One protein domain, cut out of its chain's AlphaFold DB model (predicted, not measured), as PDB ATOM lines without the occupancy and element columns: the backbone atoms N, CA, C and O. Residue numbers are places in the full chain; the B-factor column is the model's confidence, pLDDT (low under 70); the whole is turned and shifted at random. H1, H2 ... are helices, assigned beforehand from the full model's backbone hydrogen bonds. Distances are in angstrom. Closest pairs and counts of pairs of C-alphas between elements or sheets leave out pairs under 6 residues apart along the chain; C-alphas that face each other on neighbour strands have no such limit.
ATOM      1  N   ARG A   7      45.919 -11.801  47.866       91.31
ATOM      2  CA  ARG A   7      45.623 -10.388  47.595       91.31
ATOM      3  C   ARG A   7      46.894  -9.553  47.407       91.31
ATOM      4  O   ARG A   7      46.923  -8.631  46.599       91.31
ATOM      5  N   HIS A   8      47.971  -9.877  48.119       93.94
ATOM      6  CA  HIS A   8      49.279  -9.281  47.854       93.94
ATOM      7  C   HIS A   8      49.765  -9.679  46.448       93.94
ATOM      8  O   HIS A   8      50.180  -8.807  45.685       93.94
ATOM      9  N   LEU A   9      49.637 -10.955  46.064       94.38
ATOM     10  CA  LEU A   9      49.994 -11.421  44.720       94.38
ATOM     11  C   LEU A   9      49.189 -10.710  43.619       94.38
ATOM     12  O   LEU A   9      49.791 -10.171  42.693       94.38
ATOM     13  N   GLU A  10      47.854 -10.664  43.715       93.69
ATOM     14  CA  GLU A  10      47.018 -10.043  42.672       93.69
ATOM     15  C   GLU A  10      47.323  -8.545  42.510       93.69
ATOM     16  O   GLU A  10      47.477  -8.060  41.390       93.69
ATOM     17  N   ASN A  11      47.493  -7.816  43.621       93.88
ATOM     18  CA  ASN A  11      47.808  -6.389  43.593       93.88
ATOM     19  C   ASN A  11      49.195  -6.136  43.002       93.88
ATOM     20  O   ASN A  11      49.398  -5.151  42.295       93.88
ATOM     21  N   TYR A  12      50.152  -7.025  43.281       95.62
ATOM     22  CA  TYR A  12      51.490  -6.936  42.714       95.62
ATOM     23  C   TYR A  12      51.476  -7.149  41.194       95.62
ATOM     24  O   TYR A  12      52.080  -6.362  40.468       95.62
ATOM     25  N   LEU A  13      50.739  -8.155  40.706       95.06
ATOM     26  CA  LEU A  13      50.583  -8.407  39.270       95.06
ATOM     27  C   LEU A  13      49.877  -7.240  38.567       95.06
ATOM     28  O   LEU A  13      50.386  -6.745  37.565       95.06
ATOM     29  N   LEU A  14      48.764  -6.742  39.119       94.12
ATOM     30  CA  LEU A  14      48.055  -5.579  38.569       94.12
ATOM     31  C   LEU A  14      48.950  -4.339  38.523       94.12
ATOM     32  O   LEU A  14      48.976  -3.650  37.510       94.12
ATOM     33  N   LYS A  15      49.741  -4.091  39.575       94.44
ATOM     34  CA  LYS A  15      50.693  -2.974  39.603       94.44
ATOM     35  C   LYS A  15      51.713  -3.055  38.466       94.44
ATOM     36  O   LYS A  15      52.009  -2.027  37.864       94.44
ATOM     37  N   ILE A  16      52.246  -4.243  38.168       93.94
ATOM     38  CA  ILE A  16      53.161  -4.431  37.029       93.94
ATOM     39  C   ILE A  16      52.444  -4.095  35.718       93.94
ATOM     40  O   ILE A  16      52.948  -3.291  34.941       93.94
ATOM     41  N   LEU A  17      51.247  -4.647  35.509       91.56
ATOM     42  CA  LEU A  17      50.486  -4.445  34.276       91.56
ATOM     43  C   LEU A  17      50.119  -2.971  34.051       91.56
ATOM     44  O   LEU A  17      50.253  -2.479  32.931       91.56
ATOM     45  N   THR A  18      49.719  -2.255  35.108       88.06
ATOM     46  CA  THR A  18      49.441  -0.811  35.056       88.06
ATOM     47  C   THR A  18      50.701  -0.004  34.752       88.06
ATOM     48  O   THR A  18      50.650   0.915  33.941       88.06
ATOM     49  N   ASN A  19      51.841  -0.353  35.356       89.88
ATOM     50  CA  ASN A  19      53.113   0.324  35.088       89.88
ATOM     51  C   ASN A  19      53.603   0.122  33.648       89.88
ATOM     52  O   ASN A  19      54.292   0.988  33.115       89.88
ATOM     53  N   ASN A  20      53.220  -0.984  33.013       88.44
ATOM     54  CA  ASN A  20      53.482  -1.244  31.600       88.44
ATOM     55  C   ASN A  20      52.472  -0.550  30.655       88.44
ATOM     56  O   ASN A  20      52.482  -0.797  29.454       88.44
ATOM     57  N   ASN A  21      51.608   0.337  31.166       81.88
ATOM     58  CA  ASN A  21      50.567   1.048  30.410       81.88
ATOM     59  C   ASN A  21      49.516   0.138  29.742       81.88
ATOM     60  O   ASN A  21      48.882   0.547  28.768       81.88
ATOM     61  N   ASN A  22      49.283  -1.074  30.261       79.56
ATOM     62  CA  ASN A  22      48.184  -1.911  29.775       79.56
ATOM     63  C   ASN A  22      46.831  -1.312  30.197       79.56
ATOM     64  O   ASN A  22      46.591  -1.079  31.383       79.56
ATOM     65  N   ILE A  23      45.933  -1.102  29.231       83.69
ATOM     66  CA  ILE A  23      44.547  -0.684  29.478       83.69
ATOM     67  C   ILE A  23      43.695  -1.949  29.567       83.69
ATOM     68  O   ILE A  23      43.291  -2.498  28.546       83.69
ATOM     69  N   LEU A  24      43.463  -2.418  30.790       86.44
ATOM     70  CA  LEU A  24      42.618  -3.579  31.064       86.44
ATOM     71  C   LEU A  24      41.175  -3.132  31.307       86.44
ATOM     72  O   LEU A  24      40.945  -2.151  32.017       86.44
ATOM     73  N   ASN A  25      40.210  -3.864  30.755       91.19
ATOM     74  CA  ASN A  25      38.797  -3.684  31.084       91.19
ATOM     75  C   ASN A  25      38.435  -4.345  32.433       91.19
ATOM     76  O   ASN A  25      39.226  -5.092  33.018       91.19
ATOM     77  N   ASP A  26      37.233  -4.069  32.944       92.12
ATOM     78  CA  ASP A  26      36.796  -4.561  34.259       92.12
ATOM     79  C   ASP A  26      36.762  -6.099  34.350       92.12
ATOM     80  O   ASP A  26      37.112  -6.662  35.396       92.12
ATOM     81  N   ASP A  27      36.413  -6.790  33.260       93.19
ATOM     82  CA  ASP A  27      36.385  -8.257  33.199       93.19
ATOM     83  C   ASP A  27      37.804  -8.842  33.256       93.19
ATOM     84  O   ASP A  27      38.077  -9.778  34.013       93.19
ATOM     85  N   GLU A  28      38.750  -8.254  32.522       93.06
ATOM     86  CA  GLU A  28      40.164  -8.639  32.539       93.06
ATOM     87  C   GLU A  28      40.779  -8.438  33.930       93.06
ATOM     88  O   GLU A  28      41.430  -9.343  34.463       93.06
ATOM     89  N   ILE A  29      40.513  -7.293  34.572       93.31
ATOM     90  CA  ILE A  29      40.942  -7.023  35.953       93.31
ATOM     91  C   ILE A  29      40.340  -8.057  36.912       93.31
ATOM     92  O   ILE A  29      41.039  -8.571  37.794       93.31
ATOM     93  N   SER A  30      39.058  -8.388  36.744       94.94
ATOM     94  CA  SER A  30      38.374  -9.415  37.536       94.94
ATOM     95  C   SER A  30      39.043 -10.787  37.386       94.94
ATOM     96  O   SER A  30      39.295 -11.473  38.382       94.94
ATOM     97  N   HIS A  31      39.424 -11.183  36.169       94.81
ATOM     98  CA  HIS A  31      40.161 -12.424  35.935       94.81
ATOM     99  C   HIS A  31      41.540 -12.433  36.602       94.81
ATOM    100  O   HIS A  31      41.878 -13.419  37.256       94.81
ATOM    101  N   ILE A  32      42.307 -11.341  36.524       94.44
ATOM    102  CA  ILE A  32      43.608 -11.254  37.207       94.44
ATOM    103  C   ILE A  32      43.446 -11.363  38.728       94.44
ATOM    104  O   ILE A  32      44.187 -12.110  39.366       94.44
ATOM    105  N   ARG A  33      42.442 -10.697  39.316       95.06
ATOM    106  CA  ARG A  33      42.122 -10.845  40.749       95.06
ATOM    107  C   ARG A  33      41.808 -12.296  41.109       95.06
ATOM    108  O   ARG A  33      42.310 -12.822  42.094       95.06
ATOM    109  N   ASN A  34      41.089 -13.013  40.248       95.38
ATOM    110  CA  ASN A  34      40.772 -14.424  40.474       95.38
ATOM    111  C   ASN A  34      42.004 -15.358  40.568       95.38
ATOM    112  O   ASN A  34      41.848 -16.487  41.035       95.38
ATOM    113  N   LEU A  35      43.226 -14.925  40.228       95.19
ATOM    114  CA  LEU A  35      44.456 -15.691  40.504       95.19
ATOM    115  C   LEU A  35      44.703 -15.915  42.007       95.19
ATOM    116  O   LEU A  35      45.338 -16.900  42.393       95.19
ATOM    117  N   HIS A  36      44.155 -15.061  42.879       94.62
ATOM    118  CA  HIS A  36      44.255 -15.224  44.332       94.62
ATOM    119  C   HIS A  36      43.629 -16.535  44.856       94.62
ATOM    120  O   HIS A  36      44.021 -17.034  45.915       94.62
ATOM    121  N   LYS A  37      42.689 -17.128  44.107       94.88
ATOM    122  CA  LYS A  37      42.030 -18.398  44.442       94.88
ATOM    123  C   LYS A  37      42.998 -19.553  44.271       94.88
ATOM    124  O   LYS A  37      43.111 -20.375  45.170       94.88
ATOM    125  N   ILE A  38      43.777 -19.543  43.191       95.25
ATOM    126  CA  ILE A  38      44.863 -20.502  42.975       95.25
ATOM    127  C   ILE A  38      45.906 -20.381  44.095       95.25
ATOM    128  O   ILE A  38      46.319 -21.394  44.656       95.25
ATOM    129  N   TYR A  39      46.280 -19.155  44.487       95.06
ATOM    130  CA  TYR A  39      47.169 -18.944  45.638       95.06
ATOM    131  C   TYR A  39      46.616 -19.579  46.918       95.06
ATOM    132  O   TYR A  39      47.324 -20.295  47.627       95.06
ATOM    133  N   THR A  40      45.346 -19.305  47.212       94.12
ATOM    134  CA  THR A  40      44.667 -19.795  48.415       94.12
ATOM    135  C   THR A  40      44.585 -21.317  48.411       94.12
ATOM    136  O   THR A  40      44.949 -21.944  49.403       94.12
ATOM    137  N   PHE A  41      44.197 -21.909  47.279       93.88
ATOM    138  CA  PHE A  41      44.161 -23.355  47.080       93.88
ATOM    139  C   PHE A  41      45.510 -23.990  47.420       93.88
ATOM    140  O   PHE A  41      45.568 -24.848  48.292       93.88
ATOM    141  N   LEU A  42      46.598 -23.499  46.815       92.75
ATOM    142  CA  LEU A  42      47.966 -23.974  47.047       92.75
ATOM    143  C   LEU A  42      48.423 -23.814  48.504       92.75
ATOM    144  O   LEU A  42      49.049 -24.713  49.061       92.75
ATOM    145  N   SER A  43      48.095 -22.686  49.131       91.12
ATOM    146  CA  SER A  43      48.487 -22.391  50.517       91.12
ATOM    147  C   SER A  43      47.760 -23.264  51.541       91.12
ATOM    148  O   SER A  43      48.289 -23.508  52.623       91.12
ATOM    149  N   ASN A  44      46.566 -23.753  51.201       92.75
ATOM    150  CA  ASN A  44      45.764 -24.611  52.070       92.75
ATOM    151  C   ASN A  44      46.180 -26.088  52.018       92.75
ATOM    152  O   ASN A  44      45.669 -26.892  52.797       92.75
ATOM    153  N   ILE A  45      47.099 -26.463  51.124       91.44
ATOM    154  CA  ILE A  45      47.549 -27.849  50.976       91.44
ATOM    155  C   ILE A  45      48.507 -28.193  52.122       91.44
ATOM    156  O   ILE A  45      49.594 -27.607  52.214       91.44
ATOM    157  N   PRO A  46      48.158 -29.158  52.994       89.38
ATOM    158  CA  PRO A  46      48.982 -29.484  54.149       89.38
ATOM    159  C   PRO A  46      50.370 -29.963  53.726       89.38
ATOM    160  O   PRO A  46      50.504 -30.921  52.968       89.38
ATOM    161  N   ASN A  47      51.414 -29.322  54.261       89.69
ATOM    162  CA  ASN A  47      52.810 -29.655  53.969       89.69
ATOM    163  C   ASN A  47      53.123 -29.708  52.463       89.69
ATOM    164  O   ASN A  47      53.872 -30.587  52.027       89.69
ATOM    165  N   ILE A  48      52.580 -28.778  51.666       90.75
ATOM    166  CA  ILE A  48      52.795 -28.712  50.210       90.75
ATOM    167  C   ILE A  48      54.278 -28.783  49.813       90.75
ATOM    168  O   ILE A  48      54.639 -29.450  48.845       90.75
ATOM    169  N   GLU A  49      55.162 -28.198  50.623       91.06
ATOM    170  CA  GLU A  49      56.612 -28.238  50.419       91.06
ATOM    171  C   GLU A  49      57.196 -29.656  50.486       91.06
ATOM    172  O   GLU A  49      58.275 -29.898  49.957       91.06
ATOM    173  N   SER A  50      56.528 -30.618  51.123       92.12
ATOM    174  CA  SER A  50      56.940 -32.030  51.124       92.12
ATOM    175  C   SER A  50      56.492 -32.788  49.866       92.12
ATOM    176  O   SER A  50      57.091 -33.810  49.530       92.12
ATOM    177  N   ILE A  51      55.487 -32.262  49.159       92.75
ATOM    178  CA  ILE A  51      54.823 -32.882  48.005       92.75
ATOM    179  C   ILE A  51      55.470 -32.409  46.703       92.75
ATOM    180  O   ILE A  51      55.848 -33.226  45.859       92.75
ATOM    181  N   ILE A  52      55.632 -31.092  46.553       92.88
ATOM    182  CA  ILE A  52      56.080 -30.455  45.312       92.88
ATOM    183  C   ILE A  52      57.355 -29.632  45.489       92.88
ATOM    184  O   ILE A  52      57.752 -29.258  46.593       92.88
ATOM    185  N   LYS A  53      57.998 -29.340  44.363       91.94
ATOM    186  CA  LYS A  53      59.021 -28.308  44.198       91.94
ATOM    187  C   LYS A  53      58.585 -27.375  43.060       91.94
ATOM    188  O   LYS A  53      57.998 -27.835  42.084       91.94
ATOM    189  N   TRP A  54      58.848 -26.082  43.215       92.00
ATOM    190  CA  TRP A  54      58.547 -25.037  42.229       92.00
ATOM    191  C   TRP A  54      59.348 -23.764  42.545       92.00
ATOM    192  O   TRP A  54      59.991 -23.688  43.597       92.00
ATOM    193  N   ASP A  55      59.219 -22.736  41.707       88.62
ATOM    194  CA  ASP A  55      59.819 -21.408  41.926       88.62
ATOM    195  C   ASP A  55      58.823 -20.385  42.516       88.62
ATOM    196  O   ASP A  55      59.017 -19.165  42.459       88.62
ATOM    197  N   GLY A  56      57.725 -20.876  43.098       90.75
ATOM    198  CA  GLY A  56      56.612 -20.048  43.555       90.75
ATOM    199  C   GLY A  56      55.918 -19.359  42.383       90.75
ATOM    200  O   GLY A  56      55.841 -19.905  41.289       90.75
ATOM    201  N   TYR A  57      55.437 -18.134  42.592       93.94
ATOM    202  CA  TYR A  57      54.662 -17.382  41.591       93.94
ATOM    203  C   TYR A  57      55.523 -16.557  40.620       93.94
ATOM    204  O   TYR A  57      55.012 -15.684  39.921       93.94
ATOM    205  N   TYR A  58      56.834 -16.808  40.569       93.38
ATOM    206  CA  TYR A  58      57.747 -16.076  39.689       93.38
ATOM    207  C   TYR A  58      57.399 -16.192  38.189       93.38
ATOM    208  O   TYR A  58      57.431 -15.160  37.518       93.38
ATOM    209  N   PRO A  59      56.962 -17.356  37.657       94.50
ATOM    210  CA  PRO A  59      56.507 -17.447  36.266       94.50
ATOM    211  C   PRO A  59      55.379 -16.465  35.924       94.50
ATOM    212  O   PRO A  59      55.375 -15.865  34.853       94.50
ATOM    213  N   TRP A  60      54.453 -16.225  36.856       95.75
ATOM    214  CA  TRP A  60      53.373 -15.256  36.650       95.75
ATOM    215  C   TRP A  60      53.865 -13.814  36.667       95.75
ATOM    216  O   TRP A  60      53.379 -12.994  35.892       95.75
ATOM    217  N   VAL A  61      54.855 -13.507  37.509       94.75
ATOM    218  CA  VAL A  61      55.520 -12.197  37.507       94.75
ATOM    219  C   VAL A  61      56.195 -11.947  36.159       94.75
ATOM    220  O   VAL A  61      56.031 -10.863  35.608       94.75
ATOM    221  N   ILE A  62      56.873 -12.949  35.587       94.31
ATOM    222  CA  ILE A  62      57.466 -12.854  34.244       94.31
ATOM    223  C   ILE A  62      56.386 -12.593  33.188       94.31
ATOM    224  O   ILE A  62      56.569 -11.730  32.331       94.31
ATOM    225  N   PHE A  63      55.253 -13.304  33.242       94.56
ATOM    226  CA  PHE A  63      54.152 -13.047  32.310       94.56
ATOM    227  C   PHE A  63      53.631 -11.614  32.418       94.56
ATOM    228  O   PHE A  63      53.416 -10.986  31.388       94.56
ATOM    229  N   ALA A  64      53.482 -11.078  33.631       93.56
ATOM    230  CA  ALA A  64      53.070  -9.690  33.819       93.56
ATOM    231  C   ALA A  64      54.117  -8.694  33.293       93.56
ATOM    232  O   ALA A  64      53.757  -7.734  32.626       93.56
ATOM    233  N   GLN A  65      55.405  -8.926  33.565       93.12
ATOM    234  CA  GLN A  65      56.498  -8.040  33.144       93.12
ATOM    235  C   GLN A  65      56.654  -7.967  31.622       93.12
ATOM    236  O   GLN A  65      57.007  -6.911  31.109       93.12
ATOM    237  N   ASN A  66      56.371  -9.068  30.923       92.06
ATOM    238  CA  ASN A  66      56.479  -9.183  29.468       92.06
ATOM    239  C   ASN A  66      55.146  -8.923  28.739       92.06
ATOM    240  O   ASN A  66      54.960  -9.420  27.629       92.06
ATOM    241  N   ASP A  67      54.195  -8.233  29.377       84.62
ATOM    242  CA  ASP A  67      52.878  -7.889  28.812       84.62
ATOM    243  C   ASP A  67      52.046  -9.086  28.329       84.62
ATOM    244  O   ASP A  67      51.140  -8.970  27.504       84.62
ATOM    245  N   ASN A  68      52.287 -10.267  28.897       88.69
ATOM    246  CA  ASN A  68      51.558 -11.488  28.575       88.69
ATOM    247  C   ASN A  68      50.363 -11.704  29.523       88.69
ATOM    248  O   ASN A  68      50.153 -12.787  30.078       88.69
ATOM    249  N   TYR A  69      49.570 -10.652  29.737       90.12
ATOM    250  CA  TYR A  69      48.428 -10.682  30.657       90.12
ATOM    251  C   TYR A  69      47.301 -11.603  30.171       90.12
ATOM    252  O   TYR A  69      46.630 -12.231  30.986       90.12
ATOM    253  N   ASN A  70      47.153 -11.786  28.854       93.06
ATOM    254  CA  ASN A  70      46.235 -12.774  28.280       93.06
ATOM    255  C   ASN A  70      46.526 -14.189  28.796       93.06
ATOM    256  O   ASN A  70      45.603 -14.957  29.078       93.06
ATOM    257  N   ARG A  71      47.806 -14.534  28.994       95.12
ATOM    258  CA  ARG A  71      48.183 -15.824  29.574       95.12
ATOM    259  C   ARG A  71      47.788 -15.930  31.042       95.12
ATOM    260  O   ARG A  71      47.306 -16.980  31.457       95.12
ATOM    261  N   LEU A  72      47.942 -14.850  31.807       95.69
ATOM    262  CA  LEU A  72      47.494 -14.780  33.201       95.69
ATOM    263  C   LEU A  72      45.974 -14.935  33.320       95.69
ATOM    264  O   LEU A  72      45.509 -15.678  34.180       95.69
ATOM    265  N   ILE A  73      45.206 -14.309  32.424       95.88
ATOM    266  CA  ILE A  73      43.747 -14.468  32.351       95.88
ATOM    267  C   ILE A  73      43.376 -15.924  32.055       95.88
ATOM    268  O   ILE A  73      42.558 -16.502  32.771       95.88
ATOM    269  N   GLN A  74      44.012 -16.551  31.058       97.00
ATOM    270  CA  GLN A  74      43.798 -17.973  30.753       97.00
ATOM    271  C   GLN A  74      44.098 -18.870  31.959       97.00
ATOM    272  O   GLN A  74      43.294 -19.741  32.281       97.00
ATOM    273  N   ILE A  75      45.215 -18.632  32.655       97.25
ATOM    274  CA  ILE A  75      45.576 -19.363  33.880       97.25
ATOM    275  C   ILE A  75      44.495 -19.189  34.950       97.25
ATOM    276  O   ILE A  75      44.092 -20.169  35.573       97.25
ATOM    277  N   ALA A  76      43.989 -17.971  35.149       96.62
ATOM    278  CA  ALA A  76      42.914 -17.717  36.104       96.62
ATOM    279  C   ALA A  76      41.627 -18.466  35.733       96.62
ATOM    280  O   ALA A  76      40.992 -19.049  36.608       96.62
ATOM    281  N   ILE A  77      41.232 -18.470  34.460       96.56
ATOM    282  CA  ILE A  77      40.007 -19.140  34.006       96.56
ATOM    283  C   ILE A  77      40.151 -20.664  34.113       96.56
ATOM    284  O   ILE A  77      39.346 -21.321  34.775       96.56
ATOM    285  N   GLU A  78      41.181 -21.232  33.484       96.56
ATOM    286  CA  GLU A  78      41.385 -22.683  33.429       96.56
ATOM    287  C   GLU A  78      41.760 -23.258  34.794       96.56
ATOM    288  O   GLU A  78      41.197 -24.269  35.209       96.56
ATOM    289  N   GLY A  79      42.666 -22.599  35.518       95.88
ATOM    290  CA  GLY A  79      43.123 -23.040  36.831       95.88
ATOM    291  C   GLY A  79      41.994 -23.069  37.855       95.88
ATOM    292  O   GLY A  79      41.820 -24.077  38.536       95.88
ATOM    293  N   ASN A  80      41.169 -22.017  37.923       95.81
ATOM    294  CA  ASN A  80      40.030 -21.999  38.848       95.81
ATOM    295  C   ASN A  80      38.959 -23.025  38.475       95.81
ATOM    296  O   ASN A  80      38.396 -23.664  39.361       95.81
ATOM    297  N   LYS A  81      38.709 -23.238  37.177       94.88
ATOM    298  CA  LYS A  81      37.819 -24.312  36.722       94.88
ATOM    299  C   LYS A  81      38.343 -25.687  37.152       94.88
ATOM    300  O   LYS A  81      37.570 -26.497  37.654       94.88
ATOM    301  N   SER A  82      39.642 -25.942  36.997       93.94
ATOM    302  CA  SER A  82      40.270 -27.200  37.413       93.94
ATOM    303  C   SER A  82      40.260 -27.411  38.927       93.94
ATOM    304  O   SER A  82      40.043 -28.541  39.357       93.94
ATOM    305  N   ILE A  83      40.432 -26.355  39.732       94.38
ATOM    306  CA  ILE A  83      40.283 -26.429  41.196       94.38
ATOM    307  C   ILE A  83      38.870 -26.883  41.562       94.38
ATOM    308  O   ILE A  83      38.722 -27.859  42.290       94.38
ATOM    309  N   LEU A  84      37.840 -26.236  41.007       92.94
ATOM    310  CA  LEU A  84      36.444 -26.581  41.297       92.94
ATOM    311  C   LEU A  84      36.115 -28.035  40.929       92.94
ATOM    312  O   LEU A  84      35.449 -28.722  41.697       92.94
ATOM    313  N   LEU A  85      36.606 -28.511  39.780       91.19
ATOM    314  CA  LEU A  85      36.439 -29.906  39.349       91.19
ATOM    315  C   LEU A  85      37.167 -30.899  40.266       91.19
ATOM    316  O   LEU A  85      36.694 -32.011  40.477       91.19
ATOM    317  N   PHE A  86      38.328 -30.520  40.798       90.38
ATOM    318  CA  PHE A  86      39.078 -31.356  41.731       90.38
ATOM    319  C   PHE A  86      38.398 -31.417  43.107       90.38
ATOM    320  O   PHE A  86      38.258 -32.497  43.679       90.38
ATOM    321  N   GLU A  87      37.938 -30.275  43.623       89.31
ATOM    322  CA  GLU A  87      37.276 -30.162  44.928       89.31
ATOM    323  C   GLU A  87      35.871 -30.777  44.947       89.31
ATOM    324  O   GLU A  87      35.448 -31.288  45.985       89.31
ATOM    325  N   SER A  88      35.159 -30.795  43.814       86.50
ATOM    326  CA  SER A  88      33.852 -31.457  43.702       86.50
ATOM    327  C   SER A  88      33.931 -32.985  43.813       86.50
ATOM    328  O   SER A  88      32.902 -33.646  43.968       86.50
ATOM    329  N   GLY A  89      35.136 -33.562  43.741       73.88
ATOM    330  CA  GLY A  89      35.347 -35.007  43.781       73.88
ATOM    331  C   GLY A  89      34.952 -35.723  42.487       73.88
ATOM    332  O   GLY A  89      34.913 -36.959  42.464       73.88
ATOM    333  N   GLU A  90      34.680 -34.989  41.402       65.56
ATOM    334  CA  GLU A  90      34.486 -35.593  40.088       65.56
ATOM    335  C   GLU A  90      35.755 -36.359  39.681       65.56
ATOM    336  O   GLU A  90      36.870 -35.837  39.656       65.56
ATOM    337  N   GLN A  91      35.606 -37.645  39.352       62.69
ATOM    338  CA  GLN A  91      36.743 -38.546  39.115       62.69
ATOM    339  C   GLN A  91      37.590 -38.191  37.873       62.69
ATOM    340  O   GLN A  91      38.597 -38.860  37.618       62.69
ATOM    341  N   SER A  92      37.232 -37.141  37.130       68.75
ATOM    342  CA  SER A  92      37.800 -36.764  35.834       68.75
ATOM    343  C   SER A  92      39.190 -36.120  35.905       68.75
ATOM    344  O   SER A  92      39.930 -36.233  34.932       68.75
ATOM    345  N   ILE A  93      39.582 -35.503  37.031       82.62
ATOM    346  CA  ILE A  93      40.846 -34.749  37.135       82.62
ATOM    347  C   ILE A  93      41.706 -35.191  38.332       82.62
ATOM    348  O   ILE A  93      41.190 -35.615  39.367       82.62
ATOM    349  N   SER A  94      43.030 -35.199  38.181       87.00
ATOM    350  CA  SER A  94      44.010 -35.441  39.247       87.00
ATOM    351  C   SER A  94      44.667 -34.142  39.702       87.00
ATOM    352  O   SER A  94      44.641 -33.131  39.006       87.00
ATOM    353  N   PHE A  95      45.330 -34.179  40.854       88.06
ATOM    354  CA  PHE A  95      46.076 -33.030  41.357       88.06
ATOM    355  C   PHE A  95      47.206 -32.570  40.412       88.06
ATOM    356  O   PHE A  95      47.490 -31.380  40.315       88.06
ATOM    357  N   CYS A  96      47.809 -33.500  39.659       87.56
ATOM    358  CA  CYS A  96      48.794 -33.173  38.622       87.56
ATOM    359  C   CYS A  96      48.172 -32.315  37.514       87.56
ATOM    360  O   CYS A  96      48.706 -31.262  37.175       87.56
ATOM    361  N   ASP A  97      47.001 -32.724  37.024       88.81
ATOM    362  CA  ASP A  97      46.288 -32.022  35.956       88.81
ATOM    363  C   ASP A  97      45.887 -30.600  36.392       88.81
ATOM    364  O   ASP A  97      45.914 -29.668  35.591       88.81
ATOM    365  N   VAL A  98      45.546 -30.410  37.676       91.06
ATOM    366  CA  VAL A  98      45.252 -29.087  38.255       91.06
ATOM    367  C   VAL A  98      46.484 -28.179  38.191       91.06
ATOM    368  O   VAL A  98      46.401 -27.043  37.727       91.06
ATOM    369  N   PHE A  99      47.642 -28.675  38.624       91.12
ATOM    370  CA  PHE A  99      48.879 -27.894  38.672       91.12
ATOM    371  C   PHE A  99      49.464 -27.554  37.305       91.12
ATOM    372  O   PHE A  99      50.035 -26.470  37.149       91.12
ATOM    373  N   GLU A 100      49.262 -28.399  36.296       92.31
ATOM    374  CA  GLU A 100      49.618 -28.064  34.915       92.31
ATOM    375  C   GLU A 100      48.910 -26.787  34.435       92.31
ATOM    376  O   GLU A 100      49.524 -25.951  33.767       92.31
ATOM    377  N   LYS A 101      47.650 -26.566  34.847       95.56
ATOM    378  CA  LYS A 101      46.897 -25.350  34.492       95.56
ATOM    379  C   LYS A 101      47.449 -24.085  35.124       95.56
ATOM    380  O   LYS A 101      47.251 -23.000  34.580       95.56
ATOM    381  N   PHE A 102      48.175 -24.206  36.230       95.12
ATOM    382  CA  PHE A 102      48.753 -23.052  36.909       95.12
ATOM    383  C   PHE A 102      49.996 -22.524  36.199       95.12
ATOM    384  O   PHE A 102      50.324 -21.356  36.368       95.12
ATOM    385  N   GLN A 103      50.683 -23.346  35.396       94.31
ATOM    386  CA  GLN A 103      51.893 -22.944  34.661       94.31
ATOM    387  C   GLN A 103      52.983 -22.340  35.563       94.31
ATOM    388  O   GLN A 103      53.692 -21.408  35.190       94.31
ATOM    389  N   LEU A 104      53.110 -22.886  36.773       93.31
ATOM    390  CA  LEU A 104      54.089 -22.466  37.779       93.31
ATOM    391  C   LEU A 104      55.365 -23.325  37.774       93.31
ATOM    392  O   LEU A 104      56.182 -23.207  38.682       93.31
ATOM    393  N   GLY A 105      55.529 -24.211  36.785       90.25
ATOM    394  CA  GLY A 105      56.654 -25.155  36.743       90.25
ATOM    395  C   GLY A 105      56.644 -26.130  37.924       90.25
ATOM    396  O   GLY A 105      57.688 -26.429  38.496       90.25
ATOM    397  N   ILE A 106      55.452 -26.561  38.347       91.81
ATOM    398  CA  ILE A 106      55.287 -27.423  39.518       91.81
ATOM    399  C   ILE A 106      55.712 -28.840  39.175       91.81
ATOM    400  O   ILE A 106      55.198 -29.432  38.231       91.81
ATOM    401  N   GLU A 107      56.578 -29.415  39.998       91.12
ATOM    402  CA  GLU A 107      56.974 -30.811  39.879       91.12
ATOM    403  C   GLU A 107      56.796 -31.533  41.214       91.12
ATOM    404  O   GLU A 107      57.089 -30.991  42.281       91.12
ATOM    405  N   TYR A 108      56.390 -32.801  41.170       92.38
ATOM    406  CA  TYR A 108      56.404 -33.637  42.367       92.38
ATOM    407  C   TYR A 108      57.835 -33.903  42.831       92.38
ATOM    408  O   TYR A 108      58.737 -34.208  42.042       92.38
ATOM    409  N   LYS A 109      58.048 -33.873  44.146       93.00
ATOM    410  CA  LYS A 109      59.315 -34.311  44.730       93.00
ATOM    411  C   LYS A 109      59.489 -35.811  44.518       93.00
ATOM    412  O   LYS A 109      58.602 -36.611  44.810       93.00
ATOM    413  N   SER A 110      60.682 -36.221  44.091       91.94
ATOM    414  CA  SER A 110      60.980 -37.643  43.879       91.94
ATOM    415  C   SER A 110      60.834 -38.475  45.159       91.94
ATOM    416  O   SER A 110      60.464 -39.640  45.078       91.94
ATOM    417  N   SER A 111      61.097 -37.890  46.333       92.81
ATOM    418  CA  SER A 111      60.877 -38.534  47.636       92.81
ATOM    419  C   SER A 111      59.400 -38.826  47.904       92.81
ATOM    420  O   SER A 111      59.080 -39.875  48.456       92.81
ATOM    421  N   TYR A 112      58.509 -37.930  47.478       93.62
ATOM    422  CA  TYR A 112      57.067 -38.090  47.623       93.62
ATOM    423  C   TYR A 112      56.551 -39.215  46.717       93.62
ATOM    424  O   TYR A 112      55.935 -40.153  47.206       93.62
ATOM    425  N   ILE A 113      56.932 -39.216  45.433       93.69
ATOM    426  CA  ILE A 113      56.565 -40.283  44.478       93.69
ATOM    427  C   ILE A 113      57.130 -41.658  44.870       93.69
ATOM    428  O   ILE A 113      56.549 -42.694  44.569       93.69
ATOM    429  N   ARG A 114      58.282 -41.706  45.544       91.88
ATOM    430  CA  ARG A 114      58.865 -42.971  46.026       91.88
ATOM    431  C   ARG A 114      58.229 -43.477  47.320       91.88
ATOM    432  O   ARG A 114      58.541 -44.589  47.742       91.88
ATOM    433  N   SER A 115      57.368 -42.686  47.953       91.81
ATOM    434  CA  SER A 115      56.699 -43.043  49.200       91.81
ATOM    435  C   SER A 115      55.302 -43.567  48.904       91.81
ATOM    436  O   SER A 115      54.549 -42.950  48.154       91.81
ATOM    437  N   LYS A 116      54.939 -44.707  49.502       90.62
ATOM    438  CA  LYS A 116      53.600 -45.276  49.325       90.62
ATOM    439  C   LYS A 116      52.549 -44.264  49.802       90.62
ATOM    440  O   LYS A 116      52.648 -43.835  50.956       90.62
ATOM    441  N   PRO A 117      51.557 -43.895  48.968       91.19
ATOM    442  CA  PRO A 117      50.536 -42.941  49.361       91.19
ATOM    443  C   PRO A 117      49.719 -43.490  50.526       91.19
ATOM    444  O   PRO A 117      49.466 -44.697  50.633       91.19
ATOM    445  N   LYS A 118      49.291 -42.582  51.402       88.50
ATOM    446  CA  LYS A 118      48.316 -42.896  52.452       88.50
ATOM    447  C   LYS A 118      46.949 -43.149  51.806       88.50
ATOM    448  O   LYS A 118      46.692 -42.683  50.701       88.50
ATOM    449  N   SER A 119      46.056 -43.853  52.501       80.81
ATOM    450  CA  SER A 119      44.739 -44.244  51.961       80.81
ATOM    451  C   SER A 119      43.898 -43.070  51.441       80.81
ATOM    452  O   SER A 119      43.122 -43.254  50.513       80.81
ATOM    453  N   ASN A 120      44.080 -41.875  52.009       83.31
ATOM    454  CA  ASN A 120      43.312 -40.672  51.681       83.31
ATOM    455  C   ASN A 120      44.192 -39.584  51.045       83.31
ATOM    456  O   ASN A 120      43.882 -38.398  51.144       83.31
ATOM    457  N   ASP A 121      45.329 -39.962  50.457       89.06
ATOM    458  CA  ASP A 121      46.234 -39.005  49.824       89.06
ATOM    459  C   ASP A 121      45.722 -38.599  48.435       89.06
ATOM    460  O   ASP A 121      46.081 -39.182  47.412       89.06
ATOM    461  N   VAL A 122      44.840 -37.600  48.416       88.38
ATOM    462  CA  VAL A 122      44.211 -37.067  47.195       88.38
ATOM    463  C   VAL A 122      45.185 -36.298  46.295       88.38
ATOM    464  O   VAL A 122      44.865 -36.028  45.138       88.38
ATOM    465  N   TYR A 123      46.367 -35.953  46.813       90.88
ATOM    466  CA  TYR A 123      47.397 -35.206  46.092       90.88
ATOM    467  C   TYR A 123      48.380 -36.121  45.361       90.88
ATOM    468  O   TYR A 123      49.137 -35.659  44.511       90.88
ATOM    469  N   TYR A 124      48.377 -37.422  45.654       91.38
ATOM    470  CA  TYR A 124      49.241 -38.356  44.952       91.38
ATOM    471  C   TYR A 124      48.799 -38.493  43.483       91.38
ATOM    472  O   TYR A 124      47.597 -38.607  43.217       91.38
ATOM    473  N   PRO A 125      49.725 -38.517  42.503       90.31
ATOM    474  CA  PRO A 125      49.353 -38.647  41.097       90.31
ATOM    475  C   PRO A 125      48.461 -39.864  40.852       90.31
ATOM    476  O   PRO A 125      48.733 -40.947  41.372       90.31
TER     477      PRO A 125
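Overview. This is residues 7 to 125 of the 338 residues of an uncharacterized protein of Enterocloster bolteae (UniProt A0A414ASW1). An elongated body of helices is built along one long helix, H6, with H7 folded back beside its later part and H3 crossing it. At one end H1, H2 and H5 gather round the beginning of H6; at the other end lie the short helices H4 and H8 and a loop, residues 114 to 125, that makes the far tip at Ser 119. The 119 printed residues hold eight named helices, H1 to H8 in order along the chain, and no named strand, and the class is all helix. The whole is compact, with a radius of gyration of the C-alphas of 15.4 A, and spans 50 by 27 by 19 A.

Arrangement. H1, residues 7 to 19, touches H2, residues 26 to 33, at a steep tilt of 50 degrees, opposite ways; the closest C-alphas, those of Glu 10 and Arg 33, are 5.3 A apart. H2 and H3, residues 35 to 43, meet only through their link. H1 touches H3 only at their ends, with residues 7 to 10 of H1 alone, and the closest C-alphas are those of Arg 7 and His 36, 6.0 A apart. With residues 13 to 17 alone H1 touches H5, residues 58 to 65, at a shallow tilt of 31 degrees, the same way; the C-alphas of Leu 17 and Ala 64, the closest, are 5.9 A apart. The hub is H6, residues 69 to 87, which touches four helices. It touches H2 with residues 72 to 77 alone, closest at the C-alphas of His 31 and Ile 73, 5.5 A, at a steep tilt of 62 degrees. It touches H3 at a steep tilt of 46 degrees, the same way, closest at the C-alphas of Leu 35 and Ala 76, 5.1 A. H5 and H6 form a helical hairpin at 36 degrees, only just steep; H6 touches H5 with residues 69 to 72 alone, and the closest C-alphas, those of Phe 63 and Tyr 69, are 6.4 A apart. H6 and H7, residues 95 to 102, form another helical hairpin, at a shallow tilt of 20 degrees, with the closest C-alphas, those of Gly 79 and Lys 101, 5.0 A apart. H4, residues 48 to 51, and H8, residues 110 to 113, are close but not clearly touching, with the C-alphas of Ile 51 and Tyr 112 the closest at 5.7 A. Near them residues 52 to 53 pair antiparallel with residues 107 to 108. Every O i to N i+4 pair is within hydrogen-bond range in H1, H2, H3, H5 and H6; in H7 it is 2 of 4, and H4 and H8 are too short for such a pair.

Along the chain. H1 begins at C-alpha 7, at (45.623, -10.388, 47.595), and is 18.1 A from first to last C-alpha. H2 is 10.5 A long, H3 12.7 A, H4 5.1 A and H5 10.4 A. H6, the longest with 19 residues, runs 26.6 A from C-alpha 69 at (48.428, -10.682, 30.657) to C-alpha 87 at (37.276, -30.162, 44.928). H7 is 11.2 A long, and H8, 5.2 A, ends at C-alpha 113, at (56.565, -40.283, 44.478).

Size, cuts and confidence. The C-alphas farthest apart, those of Asn 21 and Ser 119, are 50.5 A apart. The printed part has no cut. The links H2 to H3, H3 to H4 and H5 to H6 are tight, the other four are short, and none is long. The mean pLDDT of the printed part is 91.2, and residues 90 to 92, between H6 and H7, are under 70.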